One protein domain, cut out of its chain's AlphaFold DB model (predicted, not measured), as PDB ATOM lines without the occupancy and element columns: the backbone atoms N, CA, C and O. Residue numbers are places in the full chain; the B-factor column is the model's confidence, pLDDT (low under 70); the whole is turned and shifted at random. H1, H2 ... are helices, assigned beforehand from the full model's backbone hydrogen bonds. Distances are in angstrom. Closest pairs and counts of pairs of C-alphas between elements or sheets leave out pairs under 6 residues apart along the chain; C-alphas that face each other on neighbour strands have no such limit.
ATOM      1  N   GLN A  42      -1.520 -47.181  -3.257       86.94
ATOM      2  CA  GLN A  42      -2.811 -46.561  -2.977       86.94
ATOM      3  C   GLN A  42      -3.371 -46.995  -1.615       86.94
ATOM      4  O   GLN A  42      -3.858 -46.146  -0.871       86.94
ATOM      5  N   ILE A  43      -3.252 -48.275  -1.255       87.19
ATOM      6  CA  ILE A  43      -3.621 -48.787   0.073       87.19
ATOM      7  C   ILE A  43      -2.770 -48.114   1.157       87.19
ATOM      8  O   ILE A  43      -3.319 -47.574   2.113       87.19
ATOM      9  N   ASP A  44      -1.451 -48.049   0.981       88.56
ATOM     10  CA  ASP A  44      -0.539 -47.437   1.952       88.56
ATOM     11  C   ASP A  44      -0.754 -45.918   2.082       88.56
ATOM     12  O   ASP A  44      -0.490 -45.324   3.132       88.56
ATOM     13  N   ARG A  45      -1.213 -45.247   1.019       91.06
ATOM     14  CA  ARG A  45      -1.646 -43.841   1.079       91.06
ATOM     15  C   ARG A  45      -2.942 -43.694   1.874       91.06
ATOM     16  O   ARG A  45      -2.993 -42.834   2.747       91.06
ATOM     17  N   LEU A  46      -3.941 -44.541   1.618       90.38
ATOM     18  CA  LEU A  46      -5.216 -44.521   2.343       90.38
ATOM     19  C   LEU A  46      -5.041 -44.852   3.830       90.38
ATOM     20  O   LEU A  46      -5.672 -44.212   4.663       90.38
ATOM     21  N   ILE A  47      -4.150 -45.785   4.178       91.31
ATOM     22  CA  ILE A  47      -3.811 -46.097   5.576       91.31
ATOM     23  C   ILE A  47      -3.200 -44.870   6.262       91.31
ATOM     24  O   ILE A  47      -3.654 -44.477   7.333       91.31
ATOM     25  N   ARG A  48      -2.227 -44.204   5.625       90.69
ATOM     26  CA  ARG A  48      -1.620 -42.978   6.175       90.69
ATOM     27  C   ARG A  48      -2.628 -41.843   6.337       90.69
ATOM     28  O   ARG A  48      -2.582 -41.115   7.326       90.69
ATOM     29  N   GLU A  49      -3.535 -41.681   5.378       89.25
ATOM     30  CA  GLU A  49      -4.607 -40.687   5.459       89.25
ATOM     31  C   GLU A  49      -5.583 -41.015   6.596       89.25
ATOM     32  O   GLU A  49      -5.932 -40.132   7.382       89.25
ATOM     33  N   GLN A  50      -5.960 -42.287   6.746       87.88
ATOM     34  CA  GLN A  50      -6.803 -42.762   7.838       87.88
ATOM     35  C   GLN A  50      -6.151 -42.510   9.203       87.88
ATOM     36  O   GLN A  50      -6.802 -41.963  10.090       87.88
ATOM     37  N   GLU A  51      -4.868 -42.835   9.372       88.06
ATOM     38  CA  GLU A  51      -4.110 -42.567  10.602       88.06
ATOM     39  C   GLU A  51      -4.033 -41.064  10.908       88.06
ATOM     40  O   GLU A  51      -4.217 -40.637  12.051       88.06
ATOM     41  N   GLN A  52      -3.817 -40.233   9.882       88.88
ATOM     42  CA  GLN A  52      -3.778 -38.781  10.037       88.88
ATOM     43  C   GLN A  52      -5.142 -38.214  10.454       88.88
ATOM     44  O   GLN A  52      -5.209 -37.334  11.318       88.88
ATOM     45  N   LEU A  53      -6.229 -38.697   9.851       84.44
ATOM     46  CA  LEU A  53      -7.589 -38.305  10.217       84.44
ATOM     47  C   LEU A  53      -7.933 -38.767  11.634       84.44
ATOM     48  O   LEU A  53      -8.461 -37.973  12.410       84.44
ATOM     49  N   HIS A  54      -7.554 -39.990  12.003       82.50
ATOM     50  CA  HIS A  54      -7.757 -40.526  13.346       82.50
ATOM     51  C   HIS A  54      -7.011 -39.699  14.402       82.50
ATOM     52  O   HIS A  54      -7.577 -39.337  15.429       82.50
ATOM     53  N   SER A  55      -5.765 -39.303  14.124       84.12
ATOM     54  CA  SER A  55      -4.981 -38.427  15.006       84.12
ATOM     55  C   SER A  55      -5.621 -37.043  15.191       84.12
ATOM     56  O   SER A  55      -5.707 -36.538  16.316       84.12
ATOM     57  N   LYS A  56      -6.119 -36.432  14.106       85.81
ATOM     58  CA  LYS A  56      -6.839 -35.148  14.172       85.81
ATOM     59  C   LYS A  56      -8.134 -35.274  14.969       85.81
ATOM     60  O   LYS A  56      -8.397 -34.423  15.815       85.81
ATOM     61  N   LEU A  57      -8.909 -36.330  14.721       82.44
ATOM     62  CA  LEU A  57     -10.152 -36.593  15.439       82.44
ATOM     63  C   LEU A  57      -9.888 -36.785  16.932       82.44
ATOM     64  O   LEU A  57     -10.540 -36.137  17.744       82.44
ATOM     65  N   ASN A  58      -8.883 -37.583  17.290       84.69
ATOM     66  CA  ASN A  58      -8.501 -37.806  18.680       84.69
ATOM     67  C   ASN A  58      -8.097 -36.489  19.368       84.69
ATOM     68  O   ASN A  58      -8.555 -36.189  20.462       84.69
ATOM     69  N   THR A  59      -7.339 -35.628  18.679       85.56
ATOM     70  CA  THR A  59      -6.972 -34.294  19.197       85.56
ATOM     71  C   THR A  59      -8.198 -33.415  19.469       85.56
ATOM     72  O   THR A  59      -8.236 -32.695  20.467       85.56
ATOM     73  N   ILE A  60      -9.195 -33.446  18.579       83.19
ATOM     74  CA  ILE A  60     -10.441 -32.687  18.744       83.19
ATOM     75  C   ILE A  60     -11.246 -33.246  19.921       83.19
ATOM     76  O   ILE A  60     -11.664 -32.474  20.780       83.19
ATOM     77  N   CYS A  61     -11.412 -34.568  19.995       83.56
ATOM     78  CA  CYS A  61     -12.173 -35.216  21.059       83.56
ATOM     79  C   CYS A  61     -11.535 -34.983  22.434       83.56
ATOM     80  O   CYS A  61     -12.238 -34.591  23.359       83.56
ATOM     81  N   SER A  62     -10.207 -35.092  22.559       84.62
ATOM     82  CA  SER A  62      -9.497 -34.757  23.803       84.62
ATOM     83  C   SER A  62      -9.767 -33.324  24.251       84.62
ATOM     84  O   SER A  62     -10.053 -33.088  25.419       84.62
ATOM     85  N   ARG A  63      -9.741 -32.359  23.321       84.81
ATOM     86  CA  ARG A  63     -10.035 -30.956  23.648       84.81
ATOM     87  C   ARG A  63     -11.475 -30.742  24.095       84.81
ATOM     88  O   ARG A  63     -11.705 -29.885  24.938       84.81
ATOM     89  N   ILE A  64     -12.435 -31.473  23.531       85.12
ATOM     90  CA  ILE A  64     -13.832 -31.410  23.979       85.12
ATOM     91  C   ILE A  64     -13.916 -31.908  25.426       85.12
ATOM     92  O   ILE A  64     -14.422 -31.190  26.281       85.12
ATOM     93  N   ILE A  65     -13.321 -33.068  25.719       84.00
ATOM     94  CA  ILE A  65     -13.317 -33.673  27.060       84.00
ATOM     95  C   ILE A  65     -12.624 -32.772  28.100       84.00
ATOM     96  O   ILE A  65     -13.094 -32.658  29.226       84.00
ATOM     97  N   GLU A  66     -11.529 -32.101  27.738       83.81
ATOM     98  CA  GLU A  66     -10.804 -31.178  28.630       83.81
ATOM     99  C   GLU A  66     -11.630 -29.951  29.059       83.81
ATOM    100  O   GLU A  66     -11.302 -29.322  30.064       83.81
ATOM    101  N   ASN A  67     -12.664 -29.581  28.295       80.69
ATOM    102  CA  ASN A  67     -13.443 -28.358  28.511       80.69
ATOM    103  C   ASN A  67     -14.860 -28.610  29.047       80.69
ATOM    104  O   ASN A  67     -15.622 -27.656  29.200       80.69
ATOM    105  N   ILE A  68     -15.208 -29.862  29.348       83.06
ATOM    106  CA  ILE A  68     -16.478 -30.234  29.979       83.06
ATOM    107  C   ILE A  68     -16.268 -30.667  31.426       83.06
ATOM    108  O   ILE A  68     -15.185 -31.097  31.828       83.06
ATOM    109  N   ASN A  69     -17.341 -30.604  32.209       80.62
ATOM    110  CA  ASN A  69     -17.362 -31.243  33.509       80.62
ATOM    111  C   ASN A  69     -17.602 -32.751  33.337       80.62
ATOM    112  O   ASN A  69     -18.697 -33.202  33.020       80.62
ATOM    113  N   ILE A  70     -16.551 -33.539  33.549       76.31
ATOM    114  CA  ILE A  70     -16.566 -34.999  33.378       76.31
ATOM    115  C   ILE A  70     -17.612 -35.679  34.280       76.31
ATOM    116  O   ILE A  70     -18.150 -36.729  33.925       76.31
ATOM    117  N   GLU A  71     -17.921 -35.088  35.436       76.88
ATOM    118  CA  GLU A  71     -18.882 -35.649  36.389       76.88
ATOM    119  C   GLU A  71     -20.290 -35.770  35.790       76.88
ATOM    120  O   GLU A  71     -20.969 -36.769  36.041       76.88
ATOM    121  N   ASP A  72     -20.674 -34.836  34.916       77.56
ATOM    122  CA  ASP A  72     -22.006 -34.774  34.303       77.56
ATOM    123  C   ASP A  72     -22.230 -35.884  33.258       77.56
ATOM    124  O   ASP A  72     -23.367 -36.265  32.987       77.56
ATOM    125  N   TYR A  73     -21.146 -36.484  32.754       75.25
ATOM    126  CA  TYR A  73     -21.166 -37.565  31.757       75.25
ATOM    127  C   TYR A  73     -20.672 -38.909  32.303       75.25
ATOM    128  O   TYR A  73     -20.647 -39.904  31.578       75.25
ATOM    129  N   SER A  74     -20.311 -38.970  33.588       69.94
ATOM    130  CA  SER A  74     -19.718 -40.152  34.231       69.94
ATOM    131  C   SER A  74     -20.615 -41.400  34.232       69.94
ATOM    132  O   SER A  74     -20.114 -42.517  34.366       69.94
ATOM    133  N   ASN A  75     -21.930 -41.227  34.050       73.12
ATOM    134  CA  ASN A  75     -22.896 -42.324  33.945       73.12
ATOM    135  C   ASN A  75     -23.006 -42.903  32.523       73.12
ATOM    136  O   ASN A  75     -23.349 -44.077  32.381       73.12
ATOM    137  N   ASP A  76     -22.694 -42.106  31.494       68.12
ATOM    138  CA  ASP A  76     -22.926 -42.441  30.082       68.12
ATOM    139  C   ASP A  76     -21.623 -42.694  29.302       68.12
ATOM    140  O   ASP A  76     -21.627 -43.409  28.297       68.12
ATOM    141  N   VAL A  77     -20.495 -42.140  29.765       70.94
ATOM    142  CA  VAL A  77     -19.176 -42.275  29.135       70.94
ATOM    143  C   VAL A  77     -18.122 -42.622  30.185       70.94
ATOM    144  O   VAL A  77     -17.774 -41.814  31.045       70.94
ATOM    145  N   ASP A  78     -17.550 -43.825  30.088       73.31
ATOM    146  CA  ASP A  78     -16.422 -44.235  30.930       73.31
ATOM    147  C   ASP A  78     -15.092 -43.777  30.313       73.31
ATOM    148  O   ASP A  78     -14.374 -44.540  29.657       73.31
ATOM    149  N   LEU A  79     -14.752 -42.511  30.562       68.81
ATOM    150  CA  LEU A  79     -13.517 -41.870  30.095       68.81
ATOM    151  C   LEU A  79     -12.233 -42.524  30.641       68.81
ATOM    152  O   LEU A  79     -11.142 -42.214  30.170       68.81
ATOM    153  N   SER A  80     -12.330 -43.432  31.622       68.38
ATOM    154  CA  SER A  80     -11.174 -44.181  32.131       68.38
ATOM    155  C   SER A  80     -10.819 -45.404  31.277       68.38
ATOM    156  O   SER A  80      -9.720 -45.948  31.410       68.38
ATOM    157  N   LYS A  81     -11.739 -45.848  30.409       71.94
ATOM    158  CA  LYS A  81     -11.604 -47.077  29.610       71.94
ATOM    159  C   LYS A  81     -11.661 -46.862  28.101       71.94
ATOM    160  O   LYS A  81     -11.379 -47.812  27.374       71.94
ATOM    161  N   GLN A  82     -12.041 -45.674  27.638       71.50
ATOM    162  CA  GLN A  82     -12.226 -45.367  26.219       71.50
ATOM    163  C   GLN A  82     -11.200 -44.346  25.736       71.50
ATOM    164  O   GLN A  82     -10.863 -43.410  26.466       71.50
ATOM    165  N   GLU A  83     -10.709 -44.515  24.504       73.69
ATOM    166  CA  GLU A  83      -9.965 -43.441  23.855       73.69
ATOM    167  C   GLU A  83     -10.936 -42.302  23.489       73.69
ATOM    168  O   GLU A  83     -12.107 -42.557  23.202       73.69
ATOM    169  N   PRO A  84     -10.489 -41.036  23.474       73.94
ATOM    170  CA  PRO A  84     -11.350 -39.888  23.175       73.94
ATOM    171  C   PRO A  84     -12.122 -40.011  21.853       73.94
ATOM    172  O   PRO A  84     -13.244 -39.528  21.744       73.94
ATOM    173  N   CYS A  85     -11.536 -40.670  20.852       74.94
ATOM    174  CA  CYS A  85     -12.158 -40.925  19.552       74.94
ATOM    175  C   CYS A  85     -13.235 -42.023  19.554       74.94
ATOM    176  O   CYS A  85     -13.978 -42.118  18.579       74.94
ATOM    177  N   ASP A  86     -13.335 -42.823  20.619       80.00
ATOM    178  CA  ASP A  86     -14.326 -43.898  20.754       80.00
ATOM    179  C   ASP A  86     -15.645 -43.414  21.378       80.00
ATOM    180  O   ASP A  86     -16.602 -44.184  21.500       80.00
ATOM    181  N   ILE A  87     -15.707 -42.143  21.784       82.19
ATOM    182  CA  ILE A  87     -16.913 -41.546  22.352       82.19
ATOM    183  C   ILE A  87     -17.980 -41.432  21.251       82.19
ATOM    184  O   ILE A  87     -17.687 -40.912  20.168       82.19
ATOM    185  N   PRO A  88     -19.228 -41.875  21.507       84.94
ATOM    186  CA  PRO A  88     -20.326 -41.717  20.561       84.94
ATOM    187  C   PRO A  88     -20.487 -40.264  20.108       84.94
ATOM    188  O   PRO A  88     -20.417 -39.333  20.917       84.94
ATOM    189  N   VAL A  89     -20.737 -40.066  18.813       81.31
ATOM    190  CA  VAL A  89     -20.846 -38.731  18.203       81.31
ATOM    191  C   VAL A  89     -21.958 -37.915  18.862       81.31
ATOM    192  O   VAL A  89     -21.796 -36.718  19.066       81.31
ATOM    193  N   GLU A  90     -23.056 -38.557  19.254       82.31
ATOM    194  CA  GLU A  90     -24.180 -37.926  19.947       82.31
ATOM    195  C   GLU A  90     -23.750 -37.304  21.283       82.31
ATOM    196  O   GLU A  90     -24.144 -36.182  21.603       82.31
ATOM    197  N   ASN A  91     -22.876 -37.990  22.024       82.56
ATOM    198  CA  ASN A  91     -22.353 -37.497  23.293       82.56
ATOM    199  C   ASN A  91     -21.358 -36.356  23.060       82.56
ATOM    200  O   ASN A  91     -21.425 -35.344  23.750       82.56
ATOM    201  N   LEU A  92     -20.491 -36.465  22.044       82.88
ATOM    202  CA  LEU A  92     -19.585 -35.377  21.657       82.88
ATOM    203  C   LEU A  92     -20.344 -34.112  21.237       82.88
ATOM    204  O   LEU A  92     -19.927 -33.011  21.584       82.88
ATOM    205  N   LEU A  93     -21.460 -34.251  20.516       83.44
ATOM    206  CA  LEU A  93     -22.307 -33.119  20.135       83.44
ATOM    207  C   LEU A  93     -22.950 -32.461  21.360       83.44
ATOM    208  O   LEU A  93     -22.881 -31.243  21.480       83.44
ATOM    209  N   SER A  94     -23.474 -33.251  22.303       85.12
ATOM    210  CA  SER A  94     -24.003 -32.726  23.572       85.12
ATOM    211  C   SER A  94     -22.938 -31.962  24.367       85.12
ATOM    212  O   SER A  94     -23.192 -30.864  24.858       85.12
ATOM    213  N   MET A  95     -21.721 -32.508  24.442       85.12
ATOM    214  CA  MET A  95     -20.582 -31.864  25.101       85.12
ATOM    215  C   MET A  95     -20.208 -30.533  24.426       85.12
ATOM    216  O   MET A  95     -19.921 -29.548  25.102       85.12
ATOM    217  N   ILE A  96     -20.228 -30.478  23.090       84.75
ATOM    218  CA  ILE A  96     -19.985 -29.241  22.333       84.75
ATOM    219  C   ILE A  96     -21.088 -28.212  22.601       84.75
ATOM    220  O   ILE A  96     -20.772 -27.046  22.838       84.75
ATOM    221  N   ASP A  97     -22.355 -28.625  22.582       81.25
ATOM    222  CA  ASP A  97     -23.491 -27.736  22.834       81.25
ATOM    223  C   ASP A  97     -23.415 -27.118  24.233       81.25
ATOM    224  O   ASP A  97     -23.655 -25.921  24.399       81.25
ATOM    225  N   GLU A  98     -22.992 -27.896  25.226       83.56
ATOM    226  CA  GLU A  98     -22.771 -27.420  26.588       83.56
ATOM    227  C   GLU A  98     -21.604 -26.424  26.679       83.56
ATOM    228  O   GLU A  98     -21.752 -25.344  27.258       83.56
ATOM    229  N   ILE A  99     -20.466 -26.715  26.031       83.31
ATOM    230  CA  ILE A  99     -19.348 -25.763  25.918       83.31
ATOM    231  C   ILE A  99     -19.828 -24.456  25.270       83.31
ATOM    232  O   ILE A  99     -19.502 -23.361  25.738       83.31
ATOM    233  N   CYS A 100     -20.610 -24.549  24.194       79.06
ATOM    234  CA  CYS A 100     -21.170 -23.400  23.495       79.06
ATOM    235  C   CYS A 100     -22.148 -22.614  24.374       79.06
ATOM    236  O   CYS A 100     -22.085 -21.382  24.396       79.06
ATOM    237  N   TYR A 101     -22.998 -23.304  25.134       81.38
ATOM    238  CA  TYR A 101     -23.934 -22.702  26.075       81.38
ATOM    239  C   TYR A 101     -23.204 -21.927  27.176       81.38
ATOM    240  O   TYR A 101     -23.468 -20.738  27.359       81.38
ATOM    241  N   PHE A 102     -22.228 -22.541  27.854       77.62
ATOM    242  CA  PHE A 102     -21.458 -21.862  28.900       77.62
ATOM    243  C   PHE A 102     -20.607 -20.725  28.354       77.62
ATOM    244  O   PHE A 102     -20.495 -19.680  28.994       77.62
ATOM    245  N   ARG A 103     -20.051 -20.874  27.150       74.44
ATOM    246  CA  ARG A 103     -19.327 -19.787  26.491       74.44
ATOM    247  C   ARG A 103     -20.247 -18.616  26.160       74.44
ATOM    248  O   ARG A 103     -19.856 -17.474  26.376       74.44
ATOM    249  N   GLY A 104     -21.458 -18.883  25.674       70.00
ATOM    250  CA  GLY A 104     -22.480 -17.864  25.443       70.00
ATOM    251  C   GLY A 104     -22.904 -17.174  26.739       70.00
ATOM    252  O   GLY A 104     -22.905 -15.950  26.808       70.00
ATOM    253  N   ALA A 105     -23.177 -17.946  27.792       69.94
ATOM    254  CA  ALA A 105     -23.527 -17.425  29.110       69.94
ATOM    255  C   ALA A 105     -22.398 -16.574  29.719       69.94
ATOM    256  O   ALA A 105     -22.659 -15.500  30.251       69.94
ATOM    257  N   PHE A 106     -21.141 -17.007  29.588       69.94
ATOM    258  CA  PHE A 106     -19.976 -16.251  30.039       69.94
ATOM    259  C   PHE A 106     -19.799 -14.950  29.254       69.94
ATOM    260  O   PHE A 106     -19.577 -13.906  29.855       69.94
ATOM    261  N   LEU A 107     -19.924 -14.986  27.924       66.69
ATOM    262  CA  LEU A 107     -19.844 -13.780  27.096       66.69
ATOM    263  C   LEU A 107     -20.956 -12.791  27.441       66.69
ATOM    264  O   LEU A 107     -20.673 -11.606  27.576       66.69
ATOM    265  N   ASN A 108     -22.181 -13.272  27.654       66.12
ATOM    266  CA  ASN A 108     -23.297 -12.433  28.082       66.12
ATOM    267  C   ASN A 108     -23.043 -11.828  29.468       66.12
ATOM    268  O   ASN A 108     -23.245 -10.633  29.644       66.12
ATOM    269  N   LEU A 109     -22.513 -12.601  30.421       59.94
ATOM    270  CA  LEU A 109     -22.152 -12.107  31.752       59.94
ATOM    271  C   LEU A 109     -21.027 -11.058  31.698       59.94
ATOM    272  O   LEU A 109     -21.079 -10.050  32.403       59.94
ATOM    273  N   VAL A 110     -20.010 -11.263  30.855       56.78
ATOM    274  CA  VAL A 110     -18.945 -10.273  30.609       56.78
ATOM    275  C   VAL A 110     -19.534  -9.004  29.993       56.78
ATOM    276  O   VAL A 110     -19.190  -7.904  30.404       56.78
ATOM    277  N   GLN A 111     -20.485  -9.140  29.073       55.47
ATOM    278  CA  GLN A 111     -21.143  -8.005  28.433       55.47
ATOM    279  C   GLN A 111     -22.085  -7.254  29.391       55.47
ATOM    280  O   GLN A 111     -22.189  -6.032  29.326       55.47
ATOM    281  N   GLU A 112     -22.758  -7.954  30.307       52.72
ATOM    282  CA  GLU A 112     -23.582  -7.363  31.370       52.72
ATOM    283  C   GLU A 112     -22.714  -6.637  32.409       52.72
ATOM    284  O   GLU A 112     -23.008  -5.499  32.775       52.72
ATOM    285  N   THR A 113     -21.583  -7.226  32.808       51.84
ATOM    286  CA  THR A 113     -20.639  -6.599  33.751       51.84
ATOM    287  C   THR A 113     -19.870  -5.417  33.152       51.84
ATOM    288  O   THR A 113     -19.627  -4.442  33.861       51.84
ATOM    289  N   GLU A 114     -19.562  -5.429  31.850       48.00
ATOM    290  CA  GLU A 114     -19.019  -4.267  31.125       48.00
ATOM    291  C   GLU A 114     -20.026  -3.108  31.002       48.00
ATOM    292  O   GLU A 114     -19.620  -1.948  30.899       48.00
ATOM    293  N   ASN A 115     -21.334  -3.391  31.040       48.16
ATOM    294  CA  ASN A 115     -22.382  -2.371  30.941       48.16
ATOM    295  C   ASN A 115     -22.763  -1.741  32.297       48.16
ATOM    296  O   ASN A 115     -23.181  -0.583  32.316       48.16
ATOM    297  N   GLU A 116     -22.625  -2.450  33.425       48.97
ATOM    298  CA  GLU A 116     -23.060  -1.946  34.744       48.97
ATOM    299  C   GLU A 116     -21.987  -1.175  35.532       48.97
ATOM    300  O   GLU A 116     -22.326  -0.357  36.393       48.97
TER     301      GLU A 116
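AT A GLANCE: This is residues 42 to 116 of the 415 residues of the protein "Hypothetical protein" of Adineta ricciae (UniProt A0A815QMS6). Two long helices, H1 and H3, meet as a wide V, with residues 42 to 53 and 103 to 116 sticking out and a loop with H2 by the corner. 75 residues are printed, with three named helices: all helix. It is only just loose, close to extended, with radius of gyration of the C-alphas 16.9 A and spans 61 by 29 by 17 A.

HOW THE PARTS SIT: H1, residues 42 to 66, touches H3, residues 89 to 116, with residues 61 to 65 alone, the same way at a steep tilt of 44 degrees. The closest C-alphas, 64 and 96, are 6.7 A apart. H2, residues 70 to 73, is near H3. In H1 and H3 every O i to N i+4 pair is within hydrogen-bond range.

IN THESE COORDINATES: H1, 36.0 A from first to last C-alpha, begins at C-alpha 42, (-2.811, -46.561, -2.977); H3, 40.4 A, ends at C-alpha 116, (-23.060, -1.946, 34.744).

THE WHOLE: The printed part has no cut; residues 74 to 88 are a long link. In the printed part 16 residues have pLDDT under 70, namely residue 74, residue 76, residues 79 to 80 and residues 105 to 116.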